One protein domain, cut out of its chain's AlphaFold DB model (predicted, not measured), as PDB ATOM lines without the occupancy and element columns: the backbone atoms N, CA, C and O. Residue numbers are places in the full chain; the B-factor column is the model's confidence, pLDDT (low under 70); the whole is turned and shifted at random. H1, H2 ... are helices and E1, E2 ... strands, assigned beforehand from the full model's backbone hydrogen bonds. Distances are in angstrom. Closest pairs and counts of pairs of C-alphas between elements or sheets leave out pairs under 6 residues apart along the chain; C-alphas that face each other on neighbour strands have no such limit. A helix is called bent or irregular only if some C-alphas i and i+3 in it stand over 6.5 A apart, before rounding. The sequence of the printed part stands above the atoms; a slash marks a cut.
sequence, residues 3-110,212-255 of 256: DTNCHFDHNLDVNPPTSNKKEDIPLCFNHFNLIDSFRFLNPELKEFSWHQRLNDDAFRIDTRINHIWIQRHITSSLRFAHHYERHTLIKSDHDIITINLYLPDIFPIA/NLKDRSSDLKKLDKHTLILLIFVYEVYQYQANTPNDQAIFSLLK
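AT A GLANCE: This is residues 3 to 110 and 212 to 255 of the 256 residues of an uncharacterized protein of Rhizophagus clarus (UniProt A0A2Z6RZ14). A long two-stranded ribbon, E3 and E4, stands near the middle; on one side of it lie the short helix H3, the small strand pair E1 and E2, and long loops with H1 among them, while on the other side the long helix H7 runs past without reaching the strands. H5 sits in the turn at one end of the ribbon, H4 and H6 meet at its other end, and a tail with H8 sticks out beyond H7 as residues 243 to 255. The printed part has 152 residues with eight named helices and four named strands, in the order H1 H2 E1 H3 E2 H4 E3 H5 E4 H6 H7 H8; the two sheets, E1 - E2 and E3 - E4, are each antiparallel, and the class is mixed, helices and strands. The whole is loose, with a radius of gyration of the C-alphas of 19.4 A, and only just flat, spanning 56 by 52 by 29 A.

HOW THE PARTS SIT: Look first at E3, residues 78 to 84, and E4, residues 96 to 101: they are antiparallel neighbours at 167 degrees, with N 82 and O 98 at 3.0 A and N 98 and O 82 at 2.9 A, within hydrogen-bond range. H3, residues 37 to 41, has 6 pairs of C-alphas within 8 A of E3, the closest being those of Phe 38 and Ala 81, 5.1 A apart. Next find E1, residues 34 to 36, and E2, residues 69 to 71, antiparallel at 139 degrees, with N 35 and O 70 at 2.8 A. H2, residues 27 to 31, comes closest to E1 at the C-alphas of Phe 29 and Ile 35, 7.6 A apart. H4, residues 72 to 77, is irregular, with C-alphas 73 and 76 at 7.2 A; it and H6, residues 103 to 106, touch, the closest C-alphas being those of Ser 77 and Asp 105, 5.3 A apart. H5, residues 87 to 90, and H7, residues 216 to 243, are close but not clearly touching, with the C-alphas of Ile 90 and Tyr 238 closest at 7.9 A. H7 is apart from E3 and E4; H1, residues 10 to 13, and H8, residues 250 to 253, are apart from H7 and from each other. Every O i to N i+4 pair is within hydrogen-bond range in H2 and H3, 23 of 24 are in H7, and 0 of 2 are in H4, where 2 of 3 O i to N i+3 pairs are; H1, H5, H6 and H8 are too short for an O i to N i+4 pair.

IN THESE COORDINATES: Find C-alpha 78 at (39.972, 27.169, -40.450); from there E3 runs 17.4 A to C-alpha 84, and E4 comes back over 16.4 A to C-alpha 101 at (40.300, 30.610, -43.620). H7 measures 40.5 A, from C-alpha 216 at (49.772, 23.199, -49.132) to C-alpha 243 at (49.681, 61.483, -36.017). H4 measures 10.1 A. Between H3 and E2, read residues 42 to 68, which have no named element; residues 62 to 63 pair, antiparallel, with residues 14 to 15.

THE WHOLE: The two C-alphas farthest apart are those of Asn 20 and Lys 255, at 60.7 A. Residues 111 to 211 are not printed, and C-alphas 110 and 212 are 16.5 A apart across the cut. The links H1 to H2 and H3 to E2 are long, with 13 and 27 residues. Residues 212 to 219, of which 216 to 219 belong to H7, stand free, as do residues 243 to 255. The mean pLDDT of the printed part is 75.0; look for values under 70 at residues 85 to 90 and 212 to 255, among others.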
ATOM      1  N   ASP A   3      31.812  42.029 -30.845       90.38
ATOM      2  CA  ASP A   3      31.600  42.015 -29.406       90.38
ATOM      3  C   ASP A   3      30.206  41.466 -29.080       90.38
ATOM      4  O   ASP A   3      29.183  42.014 -29.492       90.38
ATOM      5  N   THR A   4      30.165  40.346 -28.367       89.25
ATOM      6  CA  THR A   4      28.916  39.733 -27.896       89.25
ATOM      7  C   THR A   4      28.545  40.178 -26.487       89.25
ATOM      8  O   THR A   4      27.440  39.876 -26.043       89.25
ATOM      9  N   ASN A   5      29.459  40.847 -25.773       90.69
ATOM     10  CA  ASN A   5      29.363  41.117 -24.341       90.69
ATOM     11  C   ASN A   5      29.039  39.865 -23.498       90.69
ATOM     12  O   ASN A   5      28.449  39.969 -22.426       90.69
ATOM     13  N   CYS A   6      29.405  38.674 -23.992       89.12
ATOM     14  CA  CYS A   6      29.142  37.385 -23.356       89.12
ATOM     15  C   CYS A   6      30.413  36.523 -23.340       89.12
ATOM     16  O   CYS A   6      31.157  36.472 -24.326       89.12
ATOM     17  N   HIS A   7      30.628  35.799 -22.244       90.12
ATOM     18  CA  HIS A   7      31.657  34.767 -22.096       90.12
ATOM     19  C   HIS A   7      30.974  33.405 -21.941       90.12
ATOM     20  O   HIS A   7      30.011  33.267 -21.197       90.12
ATOM     21  N   PHE A   8      31.453  32.375 -22.637       90.81
ATOM     22  CA  PHE A   8      30.750  31.083 -22.683       90.81
ATOM     23  C   PHE A   8      31.370  30.038 -21.761       90.81
ATOM     24  O   PHE A   8      30.693  29.103 -21.338       90.81
ATOM     25  N   ASP A   9      32.643  30.194 -21.408       92.38
ATOM     26  CA  ASP A   9      33.332  29.354 -20.433       92.38
ATOM     27  C   ASP A   9      34.016  30.235 -19.387       92.38
ATOM     28  O   ASP A   9      35.104  30.749 -19.623       92.38
ATOM     29  N   HIS A  10      33.404  30.409 -18.214       90.50
ATOM     30  CA  HIS A  10      33.923  31.308 -17.173       90.50
ATOM     31  C   HIS A  10      35.354  30.978 -16.734       90.50
ATOM     32  O   HIS A  10      36.078  31.857 -16.273       90.50
ATOM     33  N   ASN A  11      35.777  29.720 -16.877       92.06
ATOM     34  CA  ASN A  11      37.116  29.304 -16.490       92.06
ATOM     35  C   ASN A  11      38.190  29.720 -17.489       92.06
ATOM     36  O   ASN A  11      39.360  29.853 -17.111       92.06
ATOM     37  N   LEU A  12      37.810  29.859 -18.757       93.50
ATOM     38  CA  LEU A  12      38.729  30.101 -19.864       93.50
ATOM     39  C   LEU A  12      38.566  31.491 -20.483       93.50
ATOM     40  O   LEU A  12      39.506  31.981 -21.101       93.50
ATOM     41  N   ASP A  13      37.399  32.107 -20.315       93.94
ATOM     42  CA  ASP A  13      36.996  33.359 -20.951       93.94
ATOM     43  C   ASP A  13      36.982  34.541 -19.972       93.94
ATOM     44  O   ASP A  13      36.753  35.663 -20.408       93.94
ATOM     45  N   VAL A  14      37.210  34.320 -18.671       93.31
ATOM     46  CA  VAL A  14      37.237  35.374 -17.643       93.31
ATOM     47  C   VAL A  14      38.465  35.205 -16.751       93.31
ATOM     48  O   VAL A  14      38.766  34.105 -16.280       93.31
ATOM     49  N   ASN A  15      39.164  36.308 -16.499       91.25
ATOM     50  CA  ASN A  15      40.255  36.400 -15.542       91.25
ATOM     51  C   ASN A  15      40.033  37.595 -14.600       91.25
ATOM     52  O   ASN A  15      39.817  38.691 -15.105       91.25
ATOM     53  N   PRO A  16      40.090  37.411 -13.268       88.81
ATOM     54  CA  PRO A  16      40.164  36.123 -12.575       88.81
ATOM     55  C   PRO A  16      38.895  35.275 -12.805       88.81
ATOM     56  O   PRO A  16      37.804  35.835 -12.936       88.81
ATOM     57  N   PRO A  17      38.992  33.930 -12.841       86.00
ATOM     58  CA  PRO A  17      37.827  33.072 -13.035       86.00
ATOM     59  C   PRO A  17      36.803  33.279 -11.920       86.00
ATOM     60  O   PRO A  17      37.127  33.156 -10.738       86.00
ATOM     61  N   THR A  18      35.553  33.554 -12.282       83.00
ATOM     62  CA  THR A  18      34.473  33.764 -11.303       83.00
ATOM     63  C   THR A  18      33.664  32.494 -11.039       83.00
ATOM     64  O   THR A  18      33.005  32.381 -10.004       83.00
ATOM     65  N   SER A  19      33.709  31.511 -11.947       85.12
ATOM     66  CA  SER A  19      33.093  30.197 -11.758       85.12
ATOM     67  C   SER A  19      33.643  29.148 -12.735       85.12
ATOM     68  O   SER A  19      34.257  29.485 -13.740       85.12
ATOM     69  N   ASN A  20      33.342  27.870 -12.486       82.56
ATOM     70  CA  ASN A  20      33.587  26.776 -13.441       82.56
ATOM     71  C   ASN A  20      32.403  26.559 -14.410       82.56
ATOM     72  O   ASN A  20      32.305  25.503 -15.036       82.56
ATOM     73  N   LYS A  21      31.435  27.486 -14.463       83.94
ATOM     74  CA  LYS A  21      30.209  27.302 -15.247       83.94
ATOM     75  C   LYS A  21      30.448  27.621 -16.718       83.94
ATOM     76  O   LYS A  21      31.113  28.600 -17.059       83.94
ATOM     77  N   LYS A  22      29.817  26.828 -17.579       85.06
ATOM     78  CA  LYS A  22      29.648  27.159 -18.992       85.06
ATOM     79  C   LYS A  22      28.278  27.792 -19.177       85.06
ATOM     80  O   LYS A  22      27.309  27.297 -18.603       85.06
ATOM     81  N   GLU A  23      28.225  28.898 -19.903       86.25
ATOM     82  CA  GLU A  23      26.962  29.532 -20.268       86.25
ATOM     83  C   GLU A  23      26.348  28.836 -21.478       86.25
ATOM     84  O   GLU A  23      27.044  28.234 -22.303       86.25
ATOM     85  N   ASP A  24      25.027  28.930 -21.582       85.88
ATOM     86  CA  ASP A  24      24.316  28.411 -22.737       85.88
ATOM     87  C   ASP A  24      24.643  29.251 -23.973       85.88
ATOM     88  O   ASP A  24      24.525  30.477 -23.990       85.88
ATOM     89  N   ILE A  25      25.023  28.568 -25.050       86.81
ATOM     90  CA  ILE A  25      25.223  29.205 -26.349       86.81
ATOM     91  C   ILE A  25      23.850  29.671 -26.873       86.81
ATOM     92  O   ILE A  25      22.916  28.858 -26.905       86.81
ATOM     93  N   PRO A  26      23.712  30.930 -27.344       85.38
ATOM     94  CA  PRO A  26      22.470  31.446 -27.898       85.38
ATOM     95  C   PRO A  26      21.841  30.492 -28.912       85.38
ATOM     96  O   PRO A  26      22.510  29.985 -29.818       85.38
ATOM     97  N   LEU A  27      20.524  30.277 -28.797       80.00
ATOM     98  CA  LEU A  27      19.789  29.335 -29.649       80.00
ATOM     99  C   LEU A  27      19.985  29.609 -31.142       80.00
ATOM    100  O   LEU A  27      20.029  28.667 -31.926       80.00
ATOM    101  N   CYS A  28      20.150  30.874 -31.540       79.19
ATOM    102  CA  CYS A  28      20.432  31.239 -32.924       79.19
ATOM    103  C   CYS A  28      21.767  30.659 -33.420       79.19
ATOM    104  O   CYS A  28      21.822  30.150 -34.536       79.19
ATOM    105  N   PHE A  29      22.825  30.652 -32.605       85.81
ATOM    106  CA  PHE A  29      24.120  30.091 -33.000       85.81
ATOM    107  C   PHE A  29      24.038  28.574 -33.160       85.81
ATOM    108  O   PHE A  29      24.552  28.036 -34.141       85.81
ATOM    109  N   ASN A  30      23.306  27.900 -32.273       82.06
ATOM    110  CA  ASN A  30      23.027  26.471 -32.408       82.06
ATOM    111  C   ASN A  30      22.160  26.172 -33.642       82.06
ATOM    112  O   ASN A  30      22.477  25.264 -34.409       82.06
ATOM    113  N   HIS A  31      21.107  26.962 -33.876       82.12
ATOM    114  CA  HIS A  31      20.206  26.819 -35.022       82.12
ATOM    115  C   HIS A  31      20.946  26.959 -36.358       82.12
ATOM    116  O   HIS A  31      20.743  26.159 -37.269       82.12
ATOM    117  N   PHE A  32      21.860  27.926 -36.458       83.62
ATOM    118  CA  PHE A  32      22.700  28.129 -37.641       83.62
ATOM    119  C   PHE A  32      23.938  27.217 -37.684       83.62
ATOM    120  O   PHE A  32      24.775  27.367 -38.577       83.62
ATOM    121  N   ASN A  33      24.051  26.261 -36.754       86.56
ATOM    122  CA  ASN A  33      25.171  25.328 -36.628       86.56
ATOM    123  C   ASN A  33      26.530  26.046 -36.662       86.56
ATOM    124  O   ASN A  33      27.453  25.667 -37.397       86.56
ATOM    125  N   LEU A  34      26.617  27.137 -35.904       90.38
ATOM    126  CA  LEU A  34      27.822  27.929 -35.764       90.38
ATOM    127  C   LEU A  34      28.720  27.342 -34.681       90.38
ATOM    128  O   LEU A  34      28.263  26.731 -33.716       90.38
ATOM    129  N   ILE A  35      30.017  27.550 -34.850       92.44
ATOM    130  CA  ILE A  35      31.041  27.165 -33.890       92.44
ATOM    131  C   ILE A  35      31.929  28.369 -33.579       92.44
ATOM    132  O   ILE A  35      32.242  29.168 -34.468       92.44
ATOM    133  N   ASP A  36      32.328  28.493 -32.317       94.88
ATOM    134  CA  ASP A  36      33.317  29.473 -31.875       94.88
ATOM    135  C   ASP A  36      34.678  29.084 -32.463       94.88
ATOM    136  O   ASP A  36      35.272  28.073 -32.081       94.88
ATOM    137  N   SER A  37      35.145  29.861 -33.439       95.12
ATOM    138  CA  SER A  37      36.372  29.557 -34.180       95.12
ATOM    139  C   SER A  37      37.621  29.545 -33.296       95.12
ATOM    140  O   SER A  37      38.503  28.714 -33.514       95.12
ATOM    141  N   PHE A  38      37.684  30.412 -32.280       95.00
ATOM    142  CA  PHE A  38      38.822  30.468 -31.371       95.00
ATOM    143  C   PHE A  38      38.840  29.239 -30.472       95.00
ATOM    144  O   PHE A  38      39.827  28.505 -30.448       95.00
ATOM    145  N   ARG A  39      37.724  28.954 -29.789       93.81
ATOM    146  CA  ARG A  39      37.639  27.812 -28.867       93.81
ATOM    147  C   ARG A  39      37.737  26.466 -29.590       93.81
ATOM    148  O   ARG A  39      38.214  25.499 -29.006       93.81
ATOM    149  N   PHE A  40      37.328  26.401 -30.858       93.44
ATOM    150  CA  PHE A  40      37.497  25.210 -31.690       93.44
ATOM    151  C   PHE A  40      38.971  24.865 -31.941       93.44
ATOM    152  O   PHE A  40      39.332  23.693 -31.866       93.44
ATOM    153  N   LEU A  41      39.820  25.858 -32.229       91.12
ATOM    154  CA  LEU A  41      41.259  25.635 -32.418       91.12
ATOM    155  C   LEU A  41      42.031  25.570 -31.096       91.12
ATOM    156  O   LEU A  41      43.008  24.834 -30.998       91.12
ATOM    157  N   ASN A  42      41.579  26.316 -30.090       92.88
ATOM    158  CA  ASN A  42      42.267  26.513 -28.820       92.88
ATOM    159  C   ASN A  42      41.345  26.122 -27.643       92.88
ATOM    160  O   ASN A  42      40.867  26.991 -26.905       92.88
ATOM    161  N   PRO A  43      41.057  24.823 -27.440       93.06
ATOM    162  CA  PRO A  43      40.034  24.374 -26.493       93.06
ATOM    163  C   PRO A  43      40.327  24.746 -25.036       93.06
ATOM    164  O   PRO A  43      39.391  24.953 -24.274       93.06
ATOM    165  N   GLU A  44      41.600  24.890 -24.663       93.00
ATOM    166  CA  GLU A  44      42.034  25.100 -23.271       93.00
ATOM    167  C   GLU A  44      42.784  26.422 -23.057       93.00
ATOM    168  O   GLU A  44      43.103  26.784 -21.926       93.00
ATOM    169  N   LEU A  45      43.073  27.159 -24.132       91.25
ATOM    170  CA  LEU A  45      43.882  28.370 -24.047       91.25
ATOM    171  C   LEU A  45      43.087  29.516 -23.413       91.25
ATOM    172  O   LEU A  45      41.931  29.760 -23.780       91.25
ATOM    173  N   LYS A  46      43.720  30.225 -22.478       91.12
ATOM    174  CA  LYS A  46      43.177  31.436 -21.858       91.12
ATOM    175  C   LYS A  46      43.747  32.663 -22.561       91.12
ATOM    176  O   LYS A  46      44.812  33.143 -22.193       91.12
ATOM    177  N   GLU A  47      43.044  33.133 -23.584       90.25
ATOM    178  CA  GLU A  47      43.291  34.435 -24.206       90.25
ATOM    179  C   GLU A  47      42.031  35.286 -24.081       90.25
ATOM    180  O   GLU A  47      40.910  34.800 -24.260       90.25
ATOM    181  N   PHE A  48      42.231  36.567 -23.800       91.69
ATOM    182  CA  PHE A  48      41.164  37.536 -23.597       91.69
ATOM    183  C   PHE A  48      41.118  38.494 -24.777       91.69
ATOM    184  O   PHE A  48      42.022  38.516 -25.606       91.69
ATOM    185  N   SER A  49      40.015  39.216 -24.904       91.75
ATOM    186  CA  SER A  49      39.807  40.163 -25.996       91.75
ATOM    187  C   SER A  49      39.385  41.541 -25.512       91.75
ATOM    188  O   SER A  49      39.164  42.422 -26.336       91.75
ATOM    189  N   TRP A  50      39.149  41.682 -24.213       92.50
ATOM    190  CA  TRP A  50      38.805  42.911 -23.527       92.50
ATOM    191  C   TRP A  50      39.559  42.951 -22.203       92.50
ATOM    192  O   TRP A  50      39.643  41.938 -21.504       92.50
ATOM    193  N   HIS A  51      40.087  44.123 -21.877       89.44
ATOM    194  CA  HIS A  51      40.948  44.345 -20.728       89.44
ATOM    195  C   HIS A  51      40.491  45.572 -19.952       89.44
ATOM    196  O   HIS A  51      40.487  46.693 -20.471       89.44
ATOM    197  N   GLN A  52      40.170  45.384 -18.675       86.12
ATOM    198  CA  GLN A  52      39.866  46.500 -17.801       86.12
ATOM    199  C   GLN A  52      41.120  47.359 -17.591       86.12
ATOM    200  O   GLN A  52      42.140  46.898 -17.081       86.12
ATOM    201  N   ARG A  53      41.033  48.647 -17.933       74.94
ATOM    202  CA  ARG A  53      42.113  49.612 -17.691       74.94
ATOM    203  C   ARG A  53      42.120  50.068 -16.238       74.94
ATOM    204  O   ARG A  53      41.483  51.061 -15.893       74.94
ATOM    205  N   LEU A  54      42.848  49.349 -15.394       70.88
ATOM    206  CA  LEU A  54      43.176  49.770 -14.033       70.88
ATOM    207  C   LEU A  54      44.696  49.855 -13.863       70.88
ATOM    208  O   LEU A  54      45.441  49.139 -14.521       70.88
ATOM    209  N   ASN A  55      45.144  50.739 -12.968       60.75
ATOM    210  CA  ASN A  55      46.564  50.917 -12.633       60.75
ATOM    211  C   ASN A  55      47.098  49.839 -11.670       60.75
ATOM    212  O   ASN A  55      48.269  49.886 -11.303       60.75
ATOM    213  N   ASP A  56      46.240  48.923 -11.219       69.56
ATOM    214  CA  ASP A  56      46.576  47.873 -10.261       69.56
ATOM    215  C   ASP A  56      46.289  46.500 -10.878       69.56
ATOM    216  O   ASP A  56      45.131  46.089 -11.015       69.56
ATOM    217  N   ASP A  57      47.361  45.800 -11.256       68.12
ATOM    218  CA  ASP A  57      47.307  44.466 -11.860       68.12
ATOM    219  C   ASP A  57      46.640  43.430 -10.939       68.12
ATOM    220  O   ASP A  57      46.126  42.423 -11.425       68.12
ATOM    221  N   ALA A  58      46.580  43.673  -9.621       70.31
ATOM    222  CA  ALA A  58      45.956  42.751  -8.672       70.31
ATOM    223  C   ALA A  58      44.430  42.627  -8.850       70.31
ATOM    224  O   ALA A  58      43.841  41.643  -8.399       70.31
ATOM    225  N   PHE A  59      43.791  43.597  -9.516       69.00
ATOM    226  CA  PHE A  59      42.341  43.638  -9.739       69.00
ATOM    227  C   PHE A  59      41.960  43.737 -11.220       69.00
ATOM    228  O   PHE A  59      40.826  44.097 -11.541       69.00
ATOM    229  N   ARG A  60      42.892  43.435 -12.131       82.06
ATOM    230  CA  ARG A  60      42.631  43.474 -13.570       82.06
ATOM    231  C   ARG A  60      41.624  42.389 -13.954       82.06
ATOM    232  O   ARG A  60      41.869  41.202 -13.743       82.06
ATOM    233  N   ILE A  61      40.494  42.818 -14.518       88.50
ATOM    234  CA  ILE A  61      39.500  41.926 -15.113       88.50
ATOM    235  C   ILE A  61      39.734  41.879 -16.619       88.50
ATOM    236  O   ILE A  61      39.642  42.902 -17.297       88.50
ATOM    237  N   ASP A  62      39.982  40.685 -17.142       91.44
ATOM    238  CA  ASP A  62      40.113  40.434 -18.571       91.44
ATOM    239  C   ASP A  62      39.053  39.428 -19.012       91.44
ATOM    240  O   ASP A  62      38.803  38.428 -18.333       91.44
ATOM    241  N   THR A  63      38.409  39.687 -20.149       93.50
ATOM    242  CA  THR A  63      37.337  38.826 -20.655       93.50
ATOM    243  C   THR A  63      37.450  38.564 -22.151       93.50
ATOM    244  O   THR A  63      37.935  39.385 -22.933       93.50
ATOM    245  N   ARG A  64      36.995  37.386 -22.580       94.56
ATOM    246  CA  ARG A  64      36.855  37.010 -23.987       94.56
ATOM    247  C   ARG A  64      35.401  37.166 -24.420       94.56
ATOM    248  O   ARG A  64      34.621  36.217 -24.386       94.56
ATOM    249  N   ILE A  65      35.061  38.385 -24.825       93.94
ATOM    250  CA  ILE A  65      33.708  38.785 -25.244       93.94
ATOM    251  C   ILE A  65      33.592  39.076 -26.742       93.94
ATOM    252  O   ILE A  65      32.483  39.102 -27.280       93.94
ATOM    253  N   ASN A  66      34.723  39.231 -27.437       93.44
ATOM    254  CA  ASN A  66      34.768  39.320 -28.887       93.44
ATOM    255  C   ASN A  66      34.866  37.911 -29.481       93.44
ATOM    256  O   ASN A  66      35.794  37.165 -29.174       93.44
ATOM    257  N   HIS A  67      33.948  37.565 -30.388       93.38
ATOM    258  CA  HIS A  67      33.908  36.233 -30.996       93.38
ATOM    259  C   HIS A  67      33.755  36.284 -32.513       93.38
ATOM    260  O   HIS A  67      32.985  37.071 -33.078       93.38
ATOM    261  N   ILE A  68      34.425  35.352 -33.190       94.81
ATOM    262  CA  ILE A  68      34.145  35.010 -34.585       94.81
ATOM    263  C   ILE A  68      33.513  33.620 -34.606       94.81
ATOM    264  O   ILE A  68      34.163  32.610 -34.346       94.81
ATOM    265  N   TRP A  69      32.226  33.577 -34.931       94.12
ATOM    266  CA  TRP A  69      31.471  32.344 -35.103       94.12
ATOM    267  C   TRP A  69      31.425  31.983 -36.585       94.12
ATOM    268  O   TRP A  69      31.074  32.829 -37.410       94.12
ATOM    269  N   ILE A  70      31.777  30.745 -36.923       91.62
ATOM    270  CA  ILE A  70      31.783  30.246 -38.304       91.62
ATOM    271  C   ILE A  70      30.840  29.059 -38.457       91.62
ATOM    272  O   ILE A  70      30.574  28.342 -37.497       91.62
ATOM    273  N   GLN A  71      30.338  28.820 -39.667       87.25
ATOM    274  CA  GLN A  71      29.518  27.637 -39.927       87.25
ATOM    275  C   GLN A  71      30.351  26.361 -39.774       87.25
ATOM    276  O   GLN A  71      31.474  26.268 -40.271       87.25
ATOM    277  N   ARG A  72      29.784  25.338 -39.127       85.38
ATOM    278  CA  ARG A  72      30.492  24.079 -38.848       85.38
ATOM    279  C   ARG A  72      31.097  23.425 -40.094       85.38
ATOM    280  O   ARG A  72      32.151  22.806 -40.001       85.38
ATOM    281  N   HIS A  73      30.473  23.568 -41.261       82.06
ATOM    282  CA  HIS A  73      30.963  22.934 -42.487       82.06
ATOM    283  C   HIS A  73      32.229  23.590 -43.072       82.06
ATOM    284  O   HIS A  73      32.904  22.943 -43.864       82.06
ATOM    285  N   ILE A  74      32.583  24.821 -42.670       84.62
ATOM    286  CA  ILE A  74      33.825  25.496 -43.102       84.62
ATOM    287  C   ILE A  74      34.970  25.360 -42.088       84.62
ATOM    288  O   ILE A  74      36.030  25.960 -42.253       84.62
ATOM    289  N   THR A  75      34.784  24.562 -41.034       86.31
ATOM    290  CA  THR A  75      35.796  24.350 -39.983       86.31
ATOM    291  C   THR A  75      37.057  23.672 -40.491       86.31
ATOM    292  O   THR A  75      38.148  24.015 -40.054       86.31
ATOM    293  N   SER A  76      36.933  22.774 -41.470       81.88
ATOM    294  CA  SER A  76      38.077  22.155 -42.149       81.88
ATOM    295  C   SER A  76      38.968  23.172 -42.863       81.88
ATOM    296  O   SER A  76      40.139  22.883 -43.108       81.88
ATOM    297  N   SER A  77      38.445  24.361 -43.169       85.50
ATOM    298  CA  SER A  77      39.157  25.474 -43.800       85.50
ATOM    299  C   SER A  77      39.793  26.419 -42.786       85.50
ATOM    300  O   SER A  77      40.658  27.208 -43.162       85.50
ATOM    301  N   LEU A  78      39.400  26.352 -41.512       88.88
ATOM    302  CA  LEU A  78      39.972  27.169 -40.450       88.88
ATOM    303  C   LEU A  78      41.425  26.748 -40.200       88.88
ATOM    304  O   LEU A  78      41.741  25.564 -40.070       88.88
ATOM    305  N   ARG A  79      42.335  27.722 -40.222       84.69
ATOM    306  CA  ARG A  79      43.781  27.507 -40.049       84.69
ATOM    307  C   ARG A  79      44.301  28.086 -38.759       84.69
ATOM    308  O   ARG A  79      45.185  27.503 -38.146       84.69
ATOM    309  N   PHE A  80      43.769  29.240 -38.392       85.56
ATOM    310  CA  PHE A  80      44.270  30.017 -37.282       85.56
ATOM    311  C   PHE A  80      43.151  30.871 -36.699       85.56
ATOM    312  O   PHE A  80      42.274  31.320 -37.442       85.56
ATOM    313  N   ALA A  81      43.202  31.081 -35.389       87.69
ATOM    314  CA  ALA A  81      42.356  32.000 -34.647       87.69
ATOM    315  C   ALA A  81      43.184  32.561 -33.489       87.69
ATOM    316  O   ALA A  81      43.750  31.779 -32.726       87.69
ATOM    317  N   HIS A  82      43.288  33.885 -33.393       83.88
ATOM    318  CA  HIS A  82      44.173  34.533 -32.424       83.88
ATOM    319  C   HIS A  82      43.739  35.953 -32.105       83.88
ATOM    320  O   HIS A  82      43.121  36.630 -32.941       83.88
ATOM    321  N   HIS A  83      44.098  36.394 -30.904       83.19
ATOM    322  CA  HIS A  83      43.897  37.752 -30.434       83.19
ATOM    323  C   HIS A  83      45.226  38.501 -30.500       83.19
ATOM    324  O   HIS A  83      46.204  38.130 -29.859       83.19
ATOM    325  N   TYR A  84      45.272  39.554 -31.309       78.25
ATOM    326  CA  TYR A  84      46.417  40.446 -31.326       78.25
ATOM    327  C   TYR A  84      46.244  41.488 -30.233       78.25
ATOM    328  O   TYR A  84      45.419  42.398 -30.372       78.25
ATOM    329  N   GLU A  85      47.077  41.356 -29.205       67.88
ATOM    330  CA  GLU A  85      47.195  42.295 -28.098       67.88
ATOM    331  C   GLU A  85      47.636  43.663 -28.638       67.88
ATOM    332  O   GLU A  85      48.809  43.918 -28.919       67.88
ATOM    333  N   ARG A  86      46.659  44.534 -28.905       62.97
ATOM    334  CA  ARG A  86      46.884  45.857 -29.511       62.97
ATOM    335  C   ARG A  86      46.333  46.989 -28.656       62.97
ATOM    336  O   ARG A  86      46.330  48.134 -29.110       62.97
ATOM    337  N   HIS A  87      45.949  46.734 -27.409       57.88
ATOM    338  CA  HIS A  87      45.538  47.794 -26.484       57.88
ATOM    339  C   HIS A  87      46.598  48.916 -26.346       57.88
ATOM    340  O   HIS A  87      46.242  50.078 -26.138       57.88
ATOM    341  N   THR A  88      47.886  48.617 -26.570       49.75
ATOM    342  CA  THR A  88      48.985  49.601 -26.644       49.75
ATOM    343  C   THR A  88      49.014  50.438 -27.928       49.75
ATOM    344  O   THR A  88      49.551  51.543 -27.916       49.75
ATOM    345  N   LEU A  89      48.428  49.961 -29.032       54.75
ATOM    346  CA  LEU A  89      48.509  50.600 -30.350       54.75
ATOM    347  C   LEU A  89      47.249  51.383 -30.731       54.75
ATOM    348  O   LEU A  89      47.379  52.396 -31.406       54.75
ATOM    349  N   ILE A  90      46.052  50.945 -30.316       58.22
ATOM    350  CA  ILE A  90      44.769  51.503 -30.806       58.22
ATOM    351  C   ILE A  90      44.013  52.341 -29.763       58.22
ATOM    352  O   ILE A  90      42.881  52.754 -30.008       58.22
ATOM    353  N   LYS A  91      44.576  52.561 -28.565       70.38
ATOM    354  CA  LYS A  91      43.850  53.136 -27.411       70.38
ATOM    355  C   LYS A  91      42.451  52.519 -27.221       70.38
ATOM    356  O   LYS A  91      41.588  53.153 -26.609       70.38
ATOM    357  N   SER A  92      42.249  51.259 -27.618       81.88
ATOM    358  CA  SER A  92      41.058  50.455 -27.316       81.88
ATOM    359  C   SER A  92      41.345  49.516 -26.145       81.88
ATOM    360  O   SER A  92      42.491  49.151 -25.889       81.88
ATOM    361  N   ASP A  93      40.341  49.278 -25.319       85.75
ATOM    362  CA  ASP A  93      40.313  48.256 -24.273       85.75
ATOM    363  C   ASP A  93      40.028  46.861 -24.844       85.75
ATOM    364  O   ASP A  93      40.141  45.881 -24.116       85.75
ATOM    365  N   HIS A  94      39.732  46.761 -26.145       88.69
ATOM    366  CA  HIS A  94      39.596  45.505 -26.864       88.69
ATOM    367  C   HIS A  94      40.812  45.196 -27.745       88.69
ATOM    368  O   HIS A  94      41.399  46.079 -28.381       88.69
ATOM    369  N   ASP A  95      41.117  43.907 -27.854       87.31
ATOM    370  CA  ASP A  95      42.093  43.369 -28.794       87.31
ATOM    371  C   ASP A  95      41.480  43.088 -30.168       87.31
ATOM    372  O   ASP A  95      40.272  42.877 -30.321       87.31
ATOM    373  N   ILE A  96      42.336  43.034 -31.195       85.00
ATOM    374  CA  ILE A  96      41.903  42.623 -32.533       85.00
ATOM    375  C   ILE A  96      41.844  41.102 -32.578       85.00
ATOM    376  O   ILE A  96      42.874  40.429 -32.584       85.00
ATOM    377  N   ILE A  97      40.638  40.560 -32.714       88.00
ATOM    378  CA  ILE A  97      40.450  39.135 -32.971       88.00
ATOM    379  C   ILE A  97      40.522  38.839 -34.470       88.00
ATOM    380  O   ILE A  97      39.959  39.557 -35.299       88.00
ATOM    381  N   THR A  98      41.214  37.764 -34.832       86.75
ATOM    382  CA  THR A  98      41.398  37.369 -36.231       86.75
ATOM    383  C   THR A  98      41.213  35.876 -36.409       86.75
ATOM    384  O   THR A  98      41.530  35.087 -35.519       86.75
ATOM    385  N   ILE A  99      40.742  35.492 -37.593       89.62
ATOM    386  CA  ILE A  99      40.808  34.116 -38.069       89.62
ATOM    387  C   ILE A  99      41.399  34.067 -39.465       89.62
ATOM    388  O   ILE A  99      41.299  35.023 -40.232       89.62
ATOM    389  N   ASN A 100      41.961  32.915 -39.812       87.19
ATOM    390  CA  ASN A 100      42.421  32.628 -41.158       87.19
ATOM    391  C   ASN A 100      41.671  31.423 -41.729       87.19
ATOM    392  O   ASN A 100      41.664  30.341 -41.132       87.19
ATOM    393  N   LEU A 101      41.042  31.624 -42.886       85.38
ATOM    394  CA  LEU A 101      40.300  30.610 -43.620       85.38
ATOM    395  C   LEU A 101      41.006  30.315 -44.942       85.38
ATOM    396  O   LEU A 101      41.244  31.201 -45.760       85.38
ATOM    397  N   TYR A 102      41.268  29.039 -45.195       81.31
ATOM    398  CA  TYR A 102      41.762  28.582 -46.481       81.31
ATOM    399  C   TYR A 102      40.601  28.467 -47.472       81.31
ATOM    400  O   TYR A 102      39.913  27.449 -47.542       81.31
ATOM    401  N   LEU A 103      40.382  29.537 -48.238       78.31
ATOM    402  CA  LEU A 103      39.268  29.658 -49.183       78.31
ATOM    403  C   LEU A 103      39.100  28.478 -50.157       78.31
ATOM    404  O   LEU A 103      37.947  28.123 -50.405       78.31
ATOM    405  N   PRO A 104      40.161  27.826 -50.677       75.31
ATOM    406  CA  PRO A 104      39.974  26.680 -51.565       75.31
ATOM    407  C   PRO A 104      39.234  25.494 -50.930       75.31
ATOM    408  O   PRO A 104      38.568  24.756 -51.646       75.31
ATOM    409  N   ASP A 105      39.288  25.332 -49.603       68.19
ATOM    410  CA  ASP A 105      38.533  24.282 -48.904       68.19
ATOM    411  C   ASP A 105      37.048  24.668 -48.714       68.19
ATOM    412  O   ASP A 105      36.198  23.794 -48.568       68.19
ATOM    413  N   ILE A 106      36.718  25.968 -48.740       72.06
ATOM    414  CA  ILE A 106      35.335  26.489 -48.657       72.06
ATOM    415  C   ILE A 106      34.672  26.488 -50.033       72.06
ATOM    416  O   ILE A 106      33.507  26.128 -50.182       72.06
ATOM    417  N   PHE A 107      35.439  26.871 -51.051       68.94
ATOM    418  CA  PHE A 107      35.006  26.928 -52.436       68.94
ATOM    419  C   PHE A 107      35.819  25.944 -53.284       68.94
ATOM    420  O   PHE A 107      36.561  26.373 -54.172       68.94
ATOM    421  N   PRO A 108      35.657  24.618 -53.081       54.41
ATOM    422  CA  PRO A 108      36.400  23.612 -53.843       54.41
ATOM    423  C   PRO A 108      36.116  23.672 -55.357       54.41
ATOM    424  O   PRO A 108      36.814  23.038 -56.145       54.41
ATOM    425  N   ILE A 109      35.098  24.438 -55.784       47.06
ATOM    426  CA  ILE A 109      34.617  24.530 -57.169       47.06
ATOM    427  C   ILE A 109      34.253  25.981 -57.564       47.06
ATOM    428  O   ILE A 109      33.363  26.209 -58.378       47.06
ATOM    429  N   ALA A 110      34.955  27.002 -57.071       42.34
ATOM    430  CA  ALA A 110      34.847  28.355 -57.647       42.34
ATOM    431  C   ALA A 110      35.765  28.537 -58.871       42.34
ATOM    432  O   ALA A 110      36.414  29.567 -59.011       42.34
ATOM    433  N   ASN A 212      48.056  20.940 -55.941       39.06
ATOM    434  CA  ASN A 212      48.716  19.737 -55.505       39.06
ATOM    435  C   ASN A 212      48.700  19.798 -53.984       39.06
ATOM    436  O   ASN A 212      49.247  20.723 -53.390       39.06
ATOM    437  N   LEU A 213      48.113  18.789 -53.338       47.12
ATOM    438  CA  LEU A 213      48.111  18.662 -51.876       47.12
ATOM    439  C   LEU A 213      49.519  18.777 -51.256       47.12
ATOM    440  O   LEU A 213      49.643  19.123 -50.084       47.12
ATOM    441  N   LYS A 214      50.573  18.521 -52.044       51.47
ATOM    442  CA  LYS A 214      51.980  18.670 -51.651       51.47
ATOM    443  C   LYS A 214      52.428  20.129 -51.461       51.47
ATOM    444  O   LYS A 214      53.293  20.366 -50.626       51.47
ATOM    445  N   ASP A 215      51.802  21.092 -52.137       47.94
ATOM    446  CA  ASP A 215      52.188  22.514 -52.090       47.94
ATOM    447  C   ASP A 215      51.490  23.284 -50.948       47.94
ATOM    448  O   ASP A 215      51.847  24.422 -50.623       47.94
ATOM    449  N   ARG A 216      50.551  22.629 -50.245       52.22
ATOM    450  CA  ARG A 216      49.772  23.199 -49.132       52.22
ATOM    451  C   ARG A 216      50.661  23.776 -48.025       52.22
ATOM    452  O   ARG A 216      50.331  24.801 -47.445       52.22
ATOM    453  N   SER A 217      51.807  23.149 -47.743       56.28
ATOM    454  CA  SER A 217      52.746  23.621 -46.712       56.28
ATOM    455  C   SER A 217      53.487  24.903 -47.114       56.28
ATOM    456  O   SER A 217      53.686  25.785 -46.277       56.28
ATOM    457  N   SER A 218      53.874  25.042 -48.387       59.28
ATOM    458  CA  SER A 218      54.551  26.252 -48.871       59.28
ATOM    459  C   SER A 218      53.608  27.443 -48.976       59.28
ATOM    460  O   SER A 218      54.016  28.566 -48.681       59.28
ATOM    461  N   ASP A 219      52.348  27.203 -49.342       53.22
ATOM    462  CA  ASP A 219      51.336  28.255 -49.412       53.22
ATOM    463  C   ASP A 219      50.985  28.789 -48.019       53.22
ATOM    464  O   ASP A 219      50.851  29.999 -47.849       53.22
ATOM    465  N   LEU A 220      50.948  27.921 -47.002       54.62
ATOM    466  CA  LEU A 220      50.752  28.326 -45.605       54.62
ATOM    467  C   LEU A 220      51.876  29.247 -45.102       54.62
ATOM    468  O   LEU A 220      51.595  30.291 -44.526       54.62
ATOM    469  N   LYS A 221      53.146  28.943 -45.409       58.41
ATOM    470  CA  LYS A 221      54.273  29.820 -45.029       58.41
ATOM    471  C   LYS A 221      54.226  31.190 -45.710       58.41
ATOM    472  O   LYS A 221      54.654  32.188 -45.133       58.41
ATOM    473  N   LYS A 222      53.740  31.255 -46.954       60.06
ATOM    474  CA  LYS A 222      53.533  32.533 -47.657       60.06
ATOM    475  C   LYS A 222      52.366  33.313 -47.056       60.06
ATOM    476  O   LYS A 222      52.435  34.536 -46.987       60.06
ATOM    477  N   LEU A 223      51.326  32.616 -46.604       54.97
ATOM    478  CA  LEU A 223      50.147  33.216 -45.992       54.97
ATOM    479  C   LEU A 223      50.491  33.948 -44.691       54.97
ATOM    480  O   LEU A 223      50.117  35.109 -44.562       54.97
ATOM    481  N   ASP A 224      51.289  33.343 -43.806       54.72
ATOM    482  CA  ASP A 224      51.750  33.995 -42.568       54.72
ATOM    483  C   ASP A 224      52.505  35.299 -42.862       54.72
ATOM    484  O   ASP A 224      52.272  36.333 -42.232       54.72
ATOM    485  N   LYS A 225      53.358  35.286 -43.896       63.62
ATOM    486  CA  LYS A 225      54.070  36.480 -44.362       63.62
ATOM    487  C   LYS A 225      53.105  37.556 -44.876       63.62
ATOM    488  O   LYS A 225      53.292  38.729 -44.567       63.62
ATOM    489  N   HIS A 226      52.087  37.187 -45.651       56.88
ATOM    490  CA  HIS A 226      51.097  38.139 -46.168       56.88
ATOM    491  C   HIS A 226      50.201  38.714 -45.069       56.88
ATOM    492  O   HIS A 226      49.941  39.915 -45.073       56.88
ATOM    493  N   THR A 227      49.775  37.894 -44.107       56.88
ATOM    494  CA  THR A 227      49.022  38.348 -42.935       56.88
ATOM    495  C   THR A 227      49.845  39.333 -42.113       56.88
ATOM    496  O   THR A 227      49.335  40.393 -41.759       56.88
ATOM    497  N   LEU A 228      51.131  39.050 -41.886       62.44
ATOM    498  CA  LEU A 228      52.032  39.977 -41.205       62.44
ATOM    499  C   LEU A 228      52.159  41.313 -41.959       62.44
ATOM    500  O   LEU A 228      52.049  42.366 -41.340       62.44
ATOM    501  N   ILE A 229      52.319  41.285 -43.288       63.47
ATOM    502  CA  ILE A 229      52.381  42.502 -44.121       63.47
ATOM    503  C   ILE A 229      51.086  43.318 -44.016       63.47
ATOM    504  O   ILE A 229      51.145  44.529 -43.830       63.47
ATOM    505  N   LEU A 230      49.917  42.676 -44.095       60.69
ATOM    506  CA  LEU A 230      48.627  43.357 -43.948       60.69
ATOM    507  C   LEU A 230      48.460  43.968 -42.553       60.69
ATOM    508  O   LEU A 230      47.965  45.085 -42.424       60.69
ATOM    509  N   LEU A 231      48.900  43.266 -41.508       60.94
ATOM    510  CA  LEU A 231      48.859  43.768 -40.136       60.94
ATOM    511  C   LEU A 231      49.781  44.973 -39.929       60.94
ATOM    512  O   LEU A 231      49.388  45.891 -39.202       60.94
ATOM    513  N   ILE A 232      50.961  44.974 -40.559       64.25
ATOM    514  CA  ILE A 232      51.885  46.116 -40.595       64.25
ATOM    515  C   ILE A 232      51.241  47.283 -41.347       64.25
ATOM    516  O   ILE A 232      51.194  48.382 -40.814       64.25
ATOM    517  N   PHE A 233      50.654  47.046 -42.520       61.88
ATOM    518  CA  PHE A 233      49.984  48.092 -43.295       61.88
ATOM    519  C   PHE A 233      48.829  48.745 -42.519       61.88
ATOM    520  O   PHE A 233      48.756  49.966 -42.420       61.88
ATOM    521  N   VAL A 234      47.950  47.948 -41.900       61.88
ATOM    522  CA  VAL A 234      46.859  48.468 -41.053       61.88
ATOM    523  C   VAL A 234      47.411  49.284 -39.882       61.88
ATOM    524  O   VAL A 234      46.833  50.301 -39.509       61.88
ATOM    525  N   TYR A 235      48.532  48.846 -39.303       61.97
ATOM    526  CA  TYR A 235      49.216  49.588 -38.249       61.97
ATOM    527  C   TYR A 235      49.762  50.933 -38.750       61.97
ATOM    528  O   TYR A 235      49.521  51.954 -38.115       61.97
ATOM    529  N   GLU A 236      50.441  50.954 -39.895       62.34
ATOM    530  CA  GLU A 236      50.992  52.172 -40.496       62.34
ATOM    531  C   GLU A 236      49.895  53.173 -40.871       62.34
ATOM    532  O   GLU A 236      50.016  54.354 -40.555       62.34
ATOM    533  N   VAL A 237      48.788  52.709 -41.458       63.75
ATOM    534  CA  VAL A 237      47.623  53.554 -41.770       63.75
ATOM    535  C   VAL A 237      47.014  54.145 -40.498       63.75
ATOM    536  O   VAL A 237      46.704  55.336 -40.464       63.75
ATOM    537  N   TYR A 238      46.879  53.350 -39.433       58.19
ATOM    538  CA  TYR A 238      46.368  53.843 -38.154       58.19
ATOM    539  C   TYR A 238      47.307  54.882 -37.523       58.19
ATOM    540  O   TYR A 238      46.852  55.927 -37.069       58.19
ATOM    541  N   GLN A 239      48.621  54.635 -37.533       57.69
ATOM    542  CA  GLN A 239      49.612  55.595 -37.035       57.69
ATOM    543  C   GLN A 239      49.629  56.880 -37.859       57.69
ATOM    544  O   GLN A 239      49.742  57.968 -37.299       57.69
ATOM    545  N   TYR A 240      49.477  56.773 -39.176       60.81
ATOM    546  CA  TYR A 240      49.329  57.930 -40.046       60.81
ATOM    547  C   TYR A 240      48.089  58.745 -39.656       60.81
ATOM    548  O   TYR A 240      48.196  59.944 -39.428       60.81
ATOM    549  N   GLN A 241      46.932  58.110 -39.466       57.34
ATOM    550  CA  GLN A 241      45.703  58.793 -39.040       57.34
ATOM    551  C   GLN A 241      45.787  59.390 -37.627       57.34
ATOM    552  O   GLN A 241      45.210  60.441 -37.375       57.34
ATOM    553  N   ALA A 242      46.496  58.741 -36.702       56.25
ATOM    554  CA  ALA A 242      46.642  59.215 -35.326       56.25
ATOM    555  C   ALA A 242      47.609  60.404 -35.198       56.25
ATOM    556  O   ALA A 242      47.430  61.246 -34.319       56.25
ATOM    557  N   ASN A 243      48.628  60.465 -36.061       55.22
ATOM    558  CA  ASN A 243      49.681  61.483 -36.017       55.22
ATOM    559  C   ASN A 243      49.487  62.611 -37.038       55.22
ATOM    560  O   ASN A 243      50.178  63.625 -36.960       55.22
ATOM    561  N   THR A 244      48.547  62.463 -37.973       50.16
ATOM    562  CA  THR A 244      48.152  63.540 -38.881       50.16
ATOM    563  C   THR A 244      46.927  64.228 -38.282       50.16
ATOM    564  O   THR A 244      45.894  63.576 -38.120       50.16
ATOM    565  N   PRO A 245      46.991  65.524 -37.928       50.69
ATOM    566  CA  PRO A 245      45.793  66.270 -37.575       50.69
ATOM    567  C   PRO A 245      44.788  66.131 -38.720       50.69
ATOM    568  O   PRO A 245      45.180  66.230 -39.883       50.69
ATOM    569  N   ASN A 246      43.509  65.901 -38.407       52.38
ATOM    570  CA  ASN A 246      42.411  66.001 -39.372       52.38
ATOM    571  C   ASN A 246      42.282  67.468 -39.812       52.38
ATOM    572  O   ASN A 246      41.366  68.182 -39.414       52.38
ATOM    573  N   ASP A 247      43.247  67.940 -40.587       46.53
ATOM    574  CA  ASP A 247      43.246  69.268 -41.149       46.53
ATOM    575  C   ASP A 247      42.545  69.163 -42.500       46.53
ATOM    576  O   ASP A 247      43.128  68.791 -43.522       46.53
ATOM    577  N   GLN A 248      41.237  69.426 -42.483       50.81
ATOM    578  CA  GLN A 248      40.372  69.451 -43.669       50.81
ATOM    579  C   GLN A 248      40.957  70.330 -44.794       50.81
ATOM    580  O   GLN A 248      40.674  70.106 -45.974       50.81
ATOM    581  N   ALA A 249      41.827  71.285 -44.450       49.84
ATOM    582  CA  ALA A 249      42.544  72.134 -45.389       49.84
ATOM    583  C   ALA A 249      43.572  71.379 -46.256       49.84
ATOM    584  O   ALA A 249      43.706  71.691 -47.436       49.84
ATOM    585  N   ILE A 250      44.254  70.349 -45.740       48.94
ATOM    586  CA  ILE A 250      45.321  69.652 -46.489       48.94
ATOM    587  C   ILE A 250      44.734  68.773 -47.603       48.94
ATOM    588  O   ILE A 250      45.280  68.716 -48.703       48.94
ATOM    589  N   PHE A 251      43.558  68.176 -47.382       41.28
ATOM    590  CA  PHE A 251      42.825  67.454 -48.433       41.28
ATOM    591  C   PHE A 251      42.305  68.376 -49.551       41.28
ATOM    592  O   PHE A 251      42.000  67.907 -50.645       41.28
ATOM    593  N   SER A 252      42.217  69.683 -49.286       42.62
ATOM    594  CA  SER A 252      41.803  70.698 -50.262       42.62
ATOM    595  C   SER A 252      42.954  71.122 -51.180       42.62
ATOM    596  O   SER A 252      42.710  71.529 -52.307       42.62
ATOM    597  N   LEU A 253      44.199  70.992 -50.710       43.62
ATOM    598  CA  LEU A 253      45.425  71.352 -51.433       43.62
ATOM    599  C   LEU A 253      45.929  70.258 -52.387       43.62
ATOM    600  O   LEU A 253      46.792  70.527 -53.207       43.62
ATOM    601  N   LEU A 254      45.380  69.041 -52.309       42.47
ATOM    602  CA  LEU A 254      45.631  67.956 -53.272       42.47
ATOM    603  C   LEU A 254      44.686  68.006 -54.491       42.47
ATOM    604  O   LEU A 254      44.645  67.056 -55.272       42.47
ATOM    605  N   LYS A 255      43.876  69.068 -54.617       41.25
ATOM    606  CA  LYS A 255      42.948  69.290 -55.739       41.25
ATOM    607  C   LYS A 255      43.483  70.228 -56.830       41.25
ATOM    608  O   LYS A 255      42.791  70.364 -57.838       41.25
TER     609      LYS A 255